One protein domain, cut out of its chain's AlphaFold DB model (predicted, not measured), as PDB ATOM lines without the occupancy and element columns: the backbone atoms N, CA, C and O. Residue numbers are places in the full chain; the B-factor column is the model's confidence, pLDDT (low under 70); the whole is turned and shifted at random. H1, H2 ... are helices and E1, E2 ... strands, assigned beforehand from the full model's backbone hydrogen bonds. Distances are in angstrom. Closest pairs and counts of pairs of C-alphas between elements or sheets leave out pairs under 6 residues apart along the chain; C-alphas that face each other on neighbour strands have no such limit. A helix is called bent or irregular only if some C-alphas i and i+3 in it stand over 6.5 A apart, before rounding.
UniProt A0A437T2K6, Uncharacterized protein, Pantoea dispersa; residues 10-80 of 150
ATOM      1  N   ALA A  10      84.847  32.083  18.516       79.69
ATOM      2  CA  ALA A  10      84.436  33.195  17.662       79.69
ATOM      3  C   ALA A  10      82.952  33.106  17.269       79.69
ATOM      4  O   ALA A  10      82.242  34.103  17.319       79.69
ATOM      5  N   GLN A  11      82.469  31.905  16.936       77.69
ATOM      6  CA  GLN A  11      81.055  31.679  16.613       77.69
ATOM      7  C   GLN A  11      80.155  31.837  17.844       77.69
ATOM      8  O   GLN A  11      79.059  32.376  17.732       77.69
ATOM      9  N   LEU A  12      80.619  31.393  19.018       78.50
ATOM     10  CA  LEU A  12      79.913  31.597  20.284       78.50
ATOM     11  C   LEU A  12      79.754  33.093  20.579       78.50
ATOM     12  O   LEU A  12      78.657  33.537  20.909       78.50
ATOM     13  N   GLN A  13      80.835  33.860  20.424       83.25
ATOM     14  CA  GLN A  13      80.841  35.299  20.664       83.25
ATOM     15  C   GLN A  13      79.911  36.045  19.695       83.25
ATOM     16  O   GLN A  13      79.124  36.879  20.130       83.25
ATOM     17  N   GLU A  14      79.927  35.687  18.409       87.31
ATOM     18  CA  GLU A  14      79.030  36.259  17.394       87.31
ATOM     19  C   GLU A  14      77.546  36.008  17.726       87.31
ATOM     20  O   GLU A  14      76.705  36.898  17.594       87.31
ATOM     21  N   LEU A  15      77.214  34.813  18.223       84.88
ATOM     22  CA  LEU A  15      75.860  34.463  18.662       84.88
ATOM     23  C   LEU A  15      75.422  35.221  19.922       84.88
ATOM     24  O   LEU A  15      74.256  35.609  20.017       84.88
ATOM     25  N   ILE A  16      76.331  35.444  20.875       85.50
ATOM     26  CA  ILE A  16      76.063  36.260  22.068       85.50
ATOM     27  C   ILE A  16      75.743  37.697  21.654       85.50
ATOM     28  O   ILE A  16      74.702  38.222  22.045       85.50
ATOM     29  N   GLU A  17      76.583  38.297  20.807       89.56
ATOM     30  CA  GLU A  17      76.401  39.668  20.315       89.56
ATOM     31  C   GLU A  17      75.084  39.831  19.548       89.56
ATOM     32  O   GLU A  17      74.386  40.832  19.716       89.56
ATOM     33  N   LEU A  18      74.694  38.825  18.759       88.75
ATOM     34  CA  LEU A  18      73.393  38.805  18.095       88.75
ATOM     35  C   LEU A  18      72.238  38.813  19.105       88.75
ATOM     36  O   LEU A  18      71.309  39.605  18.957       88.75
ATOM     37  N   CYS A  19      72.285  37.954  20.130       86.31
ATOM     38  CA  CYS A  19      71.235  37.898  21.149       86.31
ATOM     39  C   CYS A  19      71.117  39.231  21.900       86.31
ATOM     40  O   CYS A  19      70.012  39.731  22.100       86.31
ATOM     41  N   GLU A  20      72.244  39.834  22.281       88.12
ATOM     42  CA  GLU A  20      72.270  41.136  22.954       88.12
ATOM     43  C   GLU A  20      71.711  42.256  22.066       88.12
ATOM     44  O   GLU A  20      70.916  43.073  22.535       88.12
ATOM     45  N   ALA A  21      72.069  42.276  20.779       87.44
ATOM     46  CA  ALA A  21      71.580  43.269  19.828       87.44
ATOM     47  C   ALA A  21      70.064  43.166  19.594       87.44
ATOM     48  O   ALA A  21      69.382  44.192  19.556       87.44
ATOM     49  N   VAL A  22      69.525  41.947  19.477       85.69
ATOM     50  CA  VAL A  22      68.077  41.733  19.309       85.69
ATOM     51  C   VAL A  22      67.315  42.169  20.560       85.69
ATOM     52  O   VAL A  22      66.356  42.935  20.459       85.69
ATOM     53  N   LEU A  23      67.791  41.781  21.747       84.94
ATOM     54  CA  LEU A  23      67.180  42.193  23.014       84.94
ATOM     55  C   LEU A  23      67.224  43.717  23.206       84.94
ATOM     56  O   LEU A  23      66.235  44.316  23.628       84.94
ATOM     57  N   ALA A  24      68.330  44.373  22.847       83.12
ATOM     58  CA  ALA A  24      68.425  45.832  22.877       83.12
ATOM     59  C   ALA A  24      67.438  46.501  21.902       83.12
ATOM     60  O   ALA A  24      66.852  47.536  22.227       83.12
ATOM     61  N   GLY A  25      67.219  45.897  20.729       80.69
ATOM     62  CA  GLY A  25      66.212  46.329  19.763       80.69
ATOM     63  C   GLY A  25      64.786  46.251  20.316       80.69
ATOM     64  O   GLY A  25      64.031  47.212  20.172       80.69
ATOM     65  N   HIS A  26      64.436  45.169  21.016       80.62
ATOM     66  CA  HIS A  26      63.124  45.019  21.659       80.62
ATOM     67  C   HIS A  26      62.852  46.090  22.716       80.62
ATOM     68  O   HIS A  26      61.760  46.656  22.748       80.62
ATOM     69  N   VAL A  27      63.862  46.449  23.515       72.25
ATOM     70  CA  VAL A  27      63.751  47.537  24.503       72.25
ATOM     71  C   VAL A  27      63.481  48.892  23.834       72.25
ATOM     72  O   VAL A  27      62.776  49.727  24.399       72.25
ATOM     73  N   GLN A  28      64.035  49.134  22.643       63.19
ATOM     74  CA  GLN A  28      63.916  50.422  21.950       63.19
ATOM     75  C   GLN A  28      62.655  50.558  21.089       63.19
ATOM     76  O   GLN A  28      62.085  51.648  21.028       63.19
ATOM     77  N   TYR A  29      62.237  49.491  20.407       71.12
ATOM     78  CA  TYR A  29      61.203  49.557  19.368       71.12
ATOM     79  C   TYR A  29      59.928  48.770  19.703       71.12
ATOM     80  O   TYR A  29      58.948  48.880  18.968       71.12
ATOM     81  N   GLY A  30      59.916  48.044  20.825       60.75
ATOM     82  CA  GLY A  30      58.889  47.054  21.138       60.75
ATOM     83  C   GLY A  30      59.142  45.755  20.370       60.75
ATOM     84  O   GLY A  30      59.395  45.779  19.166       60.75
ATOM     85  N   GLY A  31      59.107  44.629  21.078       62.56
ATOM     86  CA  GLY A  31      59.265  43.284  20.521       62.56
ATOM     87  C   GLY A  31      58.057  42.400  20.805       62.56
ATOM     88  O   GLY A  31      57.231  42.733  21.657       62.56
ATOM     89  N   ASP A  32      57.965  41.276  20.096       71.31
ATOM     90  CA  ASP A  32      57.103  40.160  20.498       71.31
ATOM     91  C   ASP A  32      57.734  39.492  21.731       71.31
ATOM     92  O   ASP A  32      58.928  39.164  21.728       71.31
ATOM     93  N   SER A  33      56.944  39.312  22.790       69.50
ATOM     94  CA  SER A  33      57.344  38.678  24.052       69.50
ATOM     95  C   SER A  33      57.966  37.301  23.824       69.50
ATOM     96  O   SER A  33      58.978  36.969  24.444       69.50
ATOM     97  N   ASN A  34      57.446  36.543  22.856       75.19
ATOM     98  CA  ASN A  34      57.940  35.206  22.537       75.19
ATOM     99  C   ASN A  34      59.362  35.231  21.969       75.19
ATOM    100  O   ASN A  34      60.201  34.400  22.319       75.19
ATOM    101  N   GLU A  35      59.651  36.189  21.090       75.44
ATOM    102  CA  GLU A  35      60.978  36.339  20.497       75.44
ATOM    103  C   GLU A  35      61.980  36.828  21.552       75.44
ATOM    104  O   GLU A  35      63.078  36.280  21.667       75.44
ATOM    105  N   GLU A  36      61.581  37.780  22.401       78.25
ATOM    106  CA  GLU A  36      62.414  38.263  23.504       78.25
ATOM    107  C   GLU A  36      62.842  37.125  24.444       78.25
ATOM    108  O   GLU A  36      64.018  37.004  24.799       78.25
ATOM    109  N   ASP A  37      61.909  36.253  24.816       78.62
ATOM    110  CA  ASP A  37      62.182  35.176  25.759       78.62
ATOM    111  C   ASP A  37      63.052  34.069  25.159       78.62
ATOM    112  O   ASP A  37      63.945  33.552  25.840       78.62
ATOM    113  N   ILE A  38      62.901  33.775  23.864       80.38
ATOM    114  CA  ILE A  38      63.807  32.871  23.145       80.38
ATOM    115  C   ILE A  38      65.240  33.412  23.182       80.38
ATOM    116  O   ILE A  38      66.167  32.662  23.506       80.38
ATOM    117  N   TYR A  39      65.438  34.705  22.909       82.56
ATOM    118  CA  TYR A  39      66.772  35.307  22.929       82.56
ATOM    119  C   TYR A  39      67.357  35.409  24.342       82.56
ATOM    120  O   TYR A  39      68.563  35.222  24.510       82.56
ATOM    121  N   LYS A  40      66.537  35.602  25.383       80.75
ATOM    122  CA  LYS A  40      66.994  35.509  26.783       80.75
ATOM    123  C   LYS A  40      67.436  34.097  27.153       80.75
ATOM    124  O   LYS A  40      68.474  33.937  27.795       80.75
ATOM    125  N   ILE A  41      66.670  33.076  26.761       79.44
ATOM    126  CA  ILE A  41      67.025  31.668  26.989       79.44
ATOM    127  C   ILE A  41      68.321  31.337  26.247       79.44
ATOM    128  O   ILE A  41      69.227  30.749  26.836       79.44
ATOM    129  N   ALA A  42      68.431  31.749  24.982       81.44
ATOM    130  CA  ALA A  42      69.629  31.552  24.180       81.44
ATOM    131  C   ALA A  42      70.842  32.250  24.811       81.44
ATOM    132  O   ALA A  42      71.878  31.617  24.988       81.44
ATOM    133  N   LEU A  43      70.711  33.504  25.247       82.56
ATOM    134  CA  LEU A  43      71.795  34.236  25.901       82.56
ATOM    135  C   LEU A  43      72.209  33.585  27.228       82.56
ATOM    136  O   LEU A  43      73.402  33.432  27.492       82.56
ATOM    137  N   ALA A  44      71.251  33.141  28.046       78.88
ATOM    138  CA  ALA A  44      71.536  32.399  29.274       78.88
ATOM    139  C   ALA A  44      72.246  31.065  28.983       78.88
ATOM    140  O   ALA A  44      73.161  30.685  29.711       78.88
ATOM    141  N   ALA A  45      71.866  30.382  27.897       78.62
ATOM    142  CA  ALA A  45      72.523  29.172  27.411       78.62
ATOM    143  C   ALA A  45      73.969  29.422  26.965       78.62
ATOM    144  O   ALA A  45      74.870  28.687  27.367       78.62
ATOM    145  N   LEU A  46      74.190  30.469  26.169       79.00
ATOM    146  CA  LEU A  46      75.485  30.803  25.575       79.00
ATOM    147  C   LEU A  46      76.483  31.365  26.601       79.00
ATOM    148  O   LEU A  46      77.684  31.160  26.457       79.00
ATOM    149  N   THR A  47      76.002  32.048  27.645       78.75
ATOM    150  CA  THR A  47      76.851  32.685  28.674       78.75
ATOM    151  C   THR A  47      77.054  31.832  29.928       78.75
ATOM    152  O   THR A  47      77.768  32.233  30.855       78.75
ATOM    153  N   ALA A  48      76.447  30.646  29.987       74.75
ATOM    154  CA  ALA A  48      76.570  29.769  31.137       74.75
ATOM    155  C   ALA A  48      78.002  29.262  31.326       74.75
ATOM    156  O   ALA A  48      78.622  28.696  30.426       74.75
ATOM    157  N   LYS A  49      78.512  29.411  32.550       70.19
ATOM    158  CA  LYS A  49      79.813  28.859  32.931       70.19
ATOM    159  C   LYS A  49      79.680  27.361  33.219       70.19
ATOM    160  O   LYS A  49      78.755  26.978  33.943       70.19
ATOM    161  N   PRO A  50      80.608  26.518  32.734       68.88
ATOM    162  CA  PRO A  50      80.600  25.101  33.061       68.88
ATOM    163  C   PRO A  50      80.760  24.895  34.573       68.88
ATOM    164  O   PRO A  50      81.477  25.625  35.257       68.88
ATOM    165  N   VAL A  51      80.069  23.883  35.096       70.62
ATOM    166  CA  VAL A  51      80.100  23.493  36.518       70.62
ATOM    167  C   VAL A  51      81.384  22.712  36.850       70.62
ATOM    168  O   VAL A  51      81.847  22.706  37.988       70.62
ATOM    169  N   GLY A  52      81.991  22.098  35.836       72.88
ATOM    170  CA  GLY A  52      83.244  21.363  35.918       72.88
ATOM    171  C   GLY A  52      83.573  20.697  34.584       72.88
ATOM    172  O   GLY A  52      82.789  20.770  33.634       72.88
ATOM    173  N   THR A  53      84.721  20.033  34.513       73.88
ATOM    174  CA  THR A  53      85.127  19.215  33.364       73.88
ATOM    175  C   THR A  53      85.079  17.739  33.715       73.88
ATOM    176  O   THR A  53      85.471  17.336  34.807       73.88
ATOM    177  N   ILE A  54      84.608  16.913  32.781       78.06
ATOM    178  CA  ILE A  54      84.602  15.462  32.962       78.06
ATOM    179  C   ILE A  54      85.899  14.902  32.391       78.06
ATOM    180  O   ILE A  54      86.176  15.038  31.198       78.06
ATOM    181  N   ARG A  55      86.656  14.207  33.234       80.69
ATOM    182  CA  ARG A  55      87.803  13.397  32.842       80.69
ATOM    183  C   ARG A  55      87.395  11.931  32.878       80.69
ATOM    184  O   ARG A  55      87.055  11.403  33.931       80.69
ATOM    185  N   ILE A  56      87.405  11.278  31.719       83.69
ATOM    186  CA  ILE A  56      87.097   9.850  31.607       83.69
ATOM    187  C   ILE A  56      88.401   9.094  31.419       83.69
ATOM    188  O   ILE A  56      89.124   9.330  30.452       83.69
ATOM    189  N   GLU A  57      88.678   8.162  32.321       86.88
ATOM    190  CA  GLU A  57      89.845   7.290  32.253       86.88
ATOM    191  C   GLU A  57      89.426   5.834  32.367       86.88
ATOM    192  O   GLU A  57      88.448   5.502  33.034       86.88
ATOM    193  N   MET A  58      90.177   4.944  31.725       86.56
ATOM    194  CA  MET A  58      89.993   3.517  31.930       86.56
ATOM    195  C   MET A  58      90.821   3.081  33.133       86.56
ATOM    196  O   MET A  58      92.051   3.126  33.101       86.56
ATOM    197  N   ASP A  59      90.146   2.622  34.181       88.31
ATOM    198  CA  ASP A  59      90.798   1.896  35.259       88.31
ATOM    199  C   ASP A  59      91.152   0.494  34.753       88.31
ATOM    200  O   ASP A  59      90.291  -0.371  34.576       88.31
ATOM    201  N   TRP A  60      92.442   0.279  34.503       85.75
ATOM    202  CA  TRP A  60      92.974  -0.980  33.988       85.75
ATOM    203  C   TRP A  60      92.875  -2.145  34.976       85.75
ATOM    204  O   TRP A  60      92.944  -3.292  34.542       85.75
ATOM    205  N   ASN A  61      92.676  -1.888  36.272       89.81
ATOM    206  CA  ASN A  61      92.507  -2.952  37.261       89.81
ATOM    207  C   ASN A  61      91.076  -3.489  37.281       89.81
ATOM    208  O   ASN A  61      90.862  -4.679  37.508       89.81
ATOM    209  N   THR A  62      90.087  -2.622  37.053       90.12
ATOM    210  CA  THR A  62      88.668  -3.009  37.063       90.12
ATOM    211  C   THR A  62      88.067  -3.136  35.664       90.12
ATOM    212  O   THR A  62      86.935  -3.606  35.536       90.12
ATOM    213  N   HIS A  63      88.813  -2.749  34.623       86.19
ATOM    214  CA  HIS A  63      88.348  -2.608  33.240       86.19
ATOM    215  C   HIS A  63      87.063  -1.778  33.133       86.19
ATOM    216  O   HIS A  63      86.174  -2.066  32.330       86.19
ATOM    217  N   ARG A  64      86.947  -0.747  33.973       87.00
ATOM    218  CA  ARG A  64      85.813   0.177  33.973       87.00
ATOM    219  C   ARG A  64      86.280   1.563  33.575       87.00
ATOM    220  O   ARG A  64      87.367   1.994  33.943       87.00
ATOM    221  N   ASN A  65      85.417   2.273  32.859       85.00
ATOM    222  CA  ASN A  65      85.590   3.705  32.687       85.00
ATOM    223  C   ASN A  65      85.221   4.389  34.005       85.00
ATOM    224  O   ASN A  65      84.101   4.233  34.496       85.00
ATOM    225  N   VAL A  66      86.169   5.124  34.567       84.50
ATOM    226  CA  VAL A  66      85.970   6.014  35.704       84.50
ATOM    227  C   VAL A  66      85.799   7.416  35.140       84.50
ATOM    228  O   VAL A  66      86.648   7.899  34.393       84.50
ATOM    229  N   ALA A  67      84.672   8.047  35.459       79.50
ATOM    230  CA  ALA A  67      84.429   9.445  35.144       79.50
ATOM    231  C   ALA A  67      84.669  10.270  36.410       79.50
ATOM    232  O   ALA A  67      83.930  10.140  37.385       79.50
ATOM    233  N   THR A  68      85.705  11.096  36.387       80.38
ATOM    234  CA  THR A  68      86.011  12.065  37.436       80.38
ATOM    235  C   THR A  68      85.481  13.420  36.999       80.38
ATOM    236  O   THR A  68      85.673  13.824  35.851       80.38
ATOM    237  N   LEU A  69      84.781  14.107  37.896       75.81
ATOM    238  CA  LEU A  69      84.302  15.459  37.655       75.81
ATOM    239  C   LEU A  69      85.224  16.439  38.376       75.81
ATOM    240  O   LEU A  69      85.205  16.526  39.603       75.81
ATOM    241  N   ASP A  70      86.018  17.168  37.602       76.31
ATOM    242  CA  ASP A  70      86.848  18.256  38.102       76.31
ATOM    243  C   ASP A  70      85.967  19.505  38.196       76.31
ATOM    244  O   ASP A  70      85.672  20.164  37.197       76.31
ATOM    245  N   MET A  71      85.460  19.769  39.399       74.06
ATOM    246  CA  MET A  71      84.572  20.897  39.685       74.06
ATOM    247  C   MET A  71      85.313  22.230  39.541       74.06
ATOM    248  O   MET A  71      86.503  22.321  39.844       74.06
ATOM    249  N   ARG A  72      84.603  23.283  39.122       71.00
ATOM    250  CA  ARG A  72      85.150  24.648  39.151       71.00
ATOM    251  C   ARG A  72      85.532  25.052  40.586       71.00
ATOM    252  O   ARG A  72      84.841  24.686  41.534       71.00
ATOM    253  N   GLU A  73      86.617  25.811  40.740       69.31
ATOM    254  CA  GLU A  73      87.211  26.131  42.054       69.31
ATOM    255  C   GLU A  73      86.280  26.920  42.991       69.31
ATOM    256  O   GLU A  73      86.413  26.841  44.209       69.31
ATOM    257  N   ASP A  74      85.326  27.672  42.437       68.25
ATOM    258  CA  ASP A  74      84.345  28.464  43.181       68.25
ATOM    259  C   ASP A  74      83.101  27.661  43.606       68.25
ATOM    260  O   ASP A  74      82.200  28.221  44.232       68.25
ATOM    261  N   LEU A  75      83.025  26.366  43.275       65.31
ATOM    262  CA  LEU A  75      81.940  25.490  43.710       65.31
ATOM    263  C   LEU A  75      82.350  24.742  44.977       65.31
ATOM    264  O   LEU A  75      83.241  23.892  44.971       65.31
ATOM    265  N   VAL A  76      81.698  25.073  46.088       61.72
ATOM    266  CA  VAL A  76      82.017  24.480  47.384       61.72
ATOM    267  C   VAL A  76      81.451  23.062  47.420       61.72
ATOM    268  O   VAL A  76      80.241  22.865  47.403       61.72
ATOM    269  N   ALA A  77      82.319  22.052  47.515       59.22
ATOM    270  CA  ALA A  77      81.908  20.643  47.591       59.22
ATOM    271  C   ALA A  77      80.956  20.338  48.770       59.22
ATOM    272  O   ALA A  77      80.239  19.344  48.740       59.22
ATOM    273  N   ALA A  78      80.939  21.196  49.798       62.59
ATOM    274  CA  ALA A  78      80.016  21.109  50.930       62.59
ATOM    275  C   ALA A  78      78.548  21.369  50.549       62.59
ATOM    276  O   ALA A  78      77.658  20.936  51.277       62.59
ATOM    277  N   ASP A  79      78.299  22.029  49.417       63.19
ATOM    278  CA  ASP A  79      76.951  22.332  48.928       63.19
ATOM    279  C   ASP A  79      76.369  21.194  48.072       63.19
ATOM    280  O   ASP A  79      75.240  21.298  47.599       63.19
ATOM    281  N   MET A  80      77.125  20.108  47.865       65.00
ATOM    282  CA  MET A  80      76.723  18.969  47.043       65.00
ATOM    283  C   MET A  80      76.422  17.738  47.901       65.00
ATOM    284  O   MET A  80      77.226  17.318  48.735       65.00
TER     285      MET A  80
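What this domain is: This is residues 10 to 80 of the 150 residues of an uncharacterized protein of Pantoea dispersa (UniProt A0A437T2K6). Two hairpins are set end to end along one long axis: a two-stranded hairpin of E1 and E2 at one end and a helical hairpin of H1 and H2 at the other, with the link of residues 48 to 51 bridging them. The two halves form no common core, and residues 72 to 80, after E2, make a tail that turns away from the long axis near that bridge. The printed part has 71 residues, with two named helices and then two named strands in the order H1, H2, E1, E2; the sheet has the order E1 - E2 and is antiparallel, and the class is mixed, helices and strands. The whole is extended, with a radius of gyration of the C-alphas of 19.5 A, and its C-alphas span 63 by 29 by 21 A, a rod in outline.

Where its parts are: The sheet is made of E1, residues 52 to 59, and E2, residues 64 to 71, with 8 residues each. E1 measures 20.9 A from first to last C-alpha and begins at Gly 52, whose C-alpha is at (83.244, 21.363, 35.918). E2 measures 21.5 A and ends at Met 71, whose C-alpha is at (84.572, 20.897, 39.685). Before the sheet in the chain comes H2, residues 33 to 47, 20.9 A long. H1, residues 10 to 29, is the longest helix, with 20 residues and 28.5 A from first to last C-alpha; its first C-alpha, that of Ala 10, is at (84.436, 33.195, 17.662). After E2, residues 77 to 79 are a short run of helix that bears no name.

How they stand to each other: E1 and E2 are antiparallel neighbours and form a hairpin, with 157 degrees between their N-to-C directions. C-alphas that face each other include those of Gly 52 and Met 71, 4.0 A apart, and those of Asp 59 and Arg 64, 5.4 A apart. Across the pair, N 55 and O 68 are within hydrogen-bond range at 2.8 A, and so are N 66 and O 57 at 2.8 A. A tight link of 4 residues joins E1 to E2. On the other side of E1 along the chain, a tight link of 4 residues joins H2 to E1. H2 is apart from E2. H1 and H2 touch, with 16 pairs of C-alphas within 8 A, and the closest C-alphas are those of Cys 19 and Tyr 39, 5.5 A apart. Their lines stand at a shallow tilt of 31 degrees, and they run opposite ways. Their centres are 9.6 A apart, and the two form a helical hairpin with a tight link of 3 residues. H1 is apart from both E1 and E2. In H1 and H2 every O i to N i+4 pair is within hydrogen-bond range. Neither helix is bent or irregular.

The domain as a whole: The two C-alphas farthest apart are those of Tyr 29, the last residue of H1, and Asn 61, between E1 and E2, at 63.7 A. The first and last printed C-alphas, those of Ala 10 and Met 80, are 33.5 A apart. The printed part runs from residue 10 to residue 80 without a cut, and the full chain has 150 residues. The links H1 to H2, H2 to E1 and E1 to E2 are tight, and no link is long. The mean pLDDT of the printed part is 77.9. It is under 70 in 13 residues of this predicted model: residue 28, residues 30 to 31, residue 33, residue 50 and residues 73 to 80.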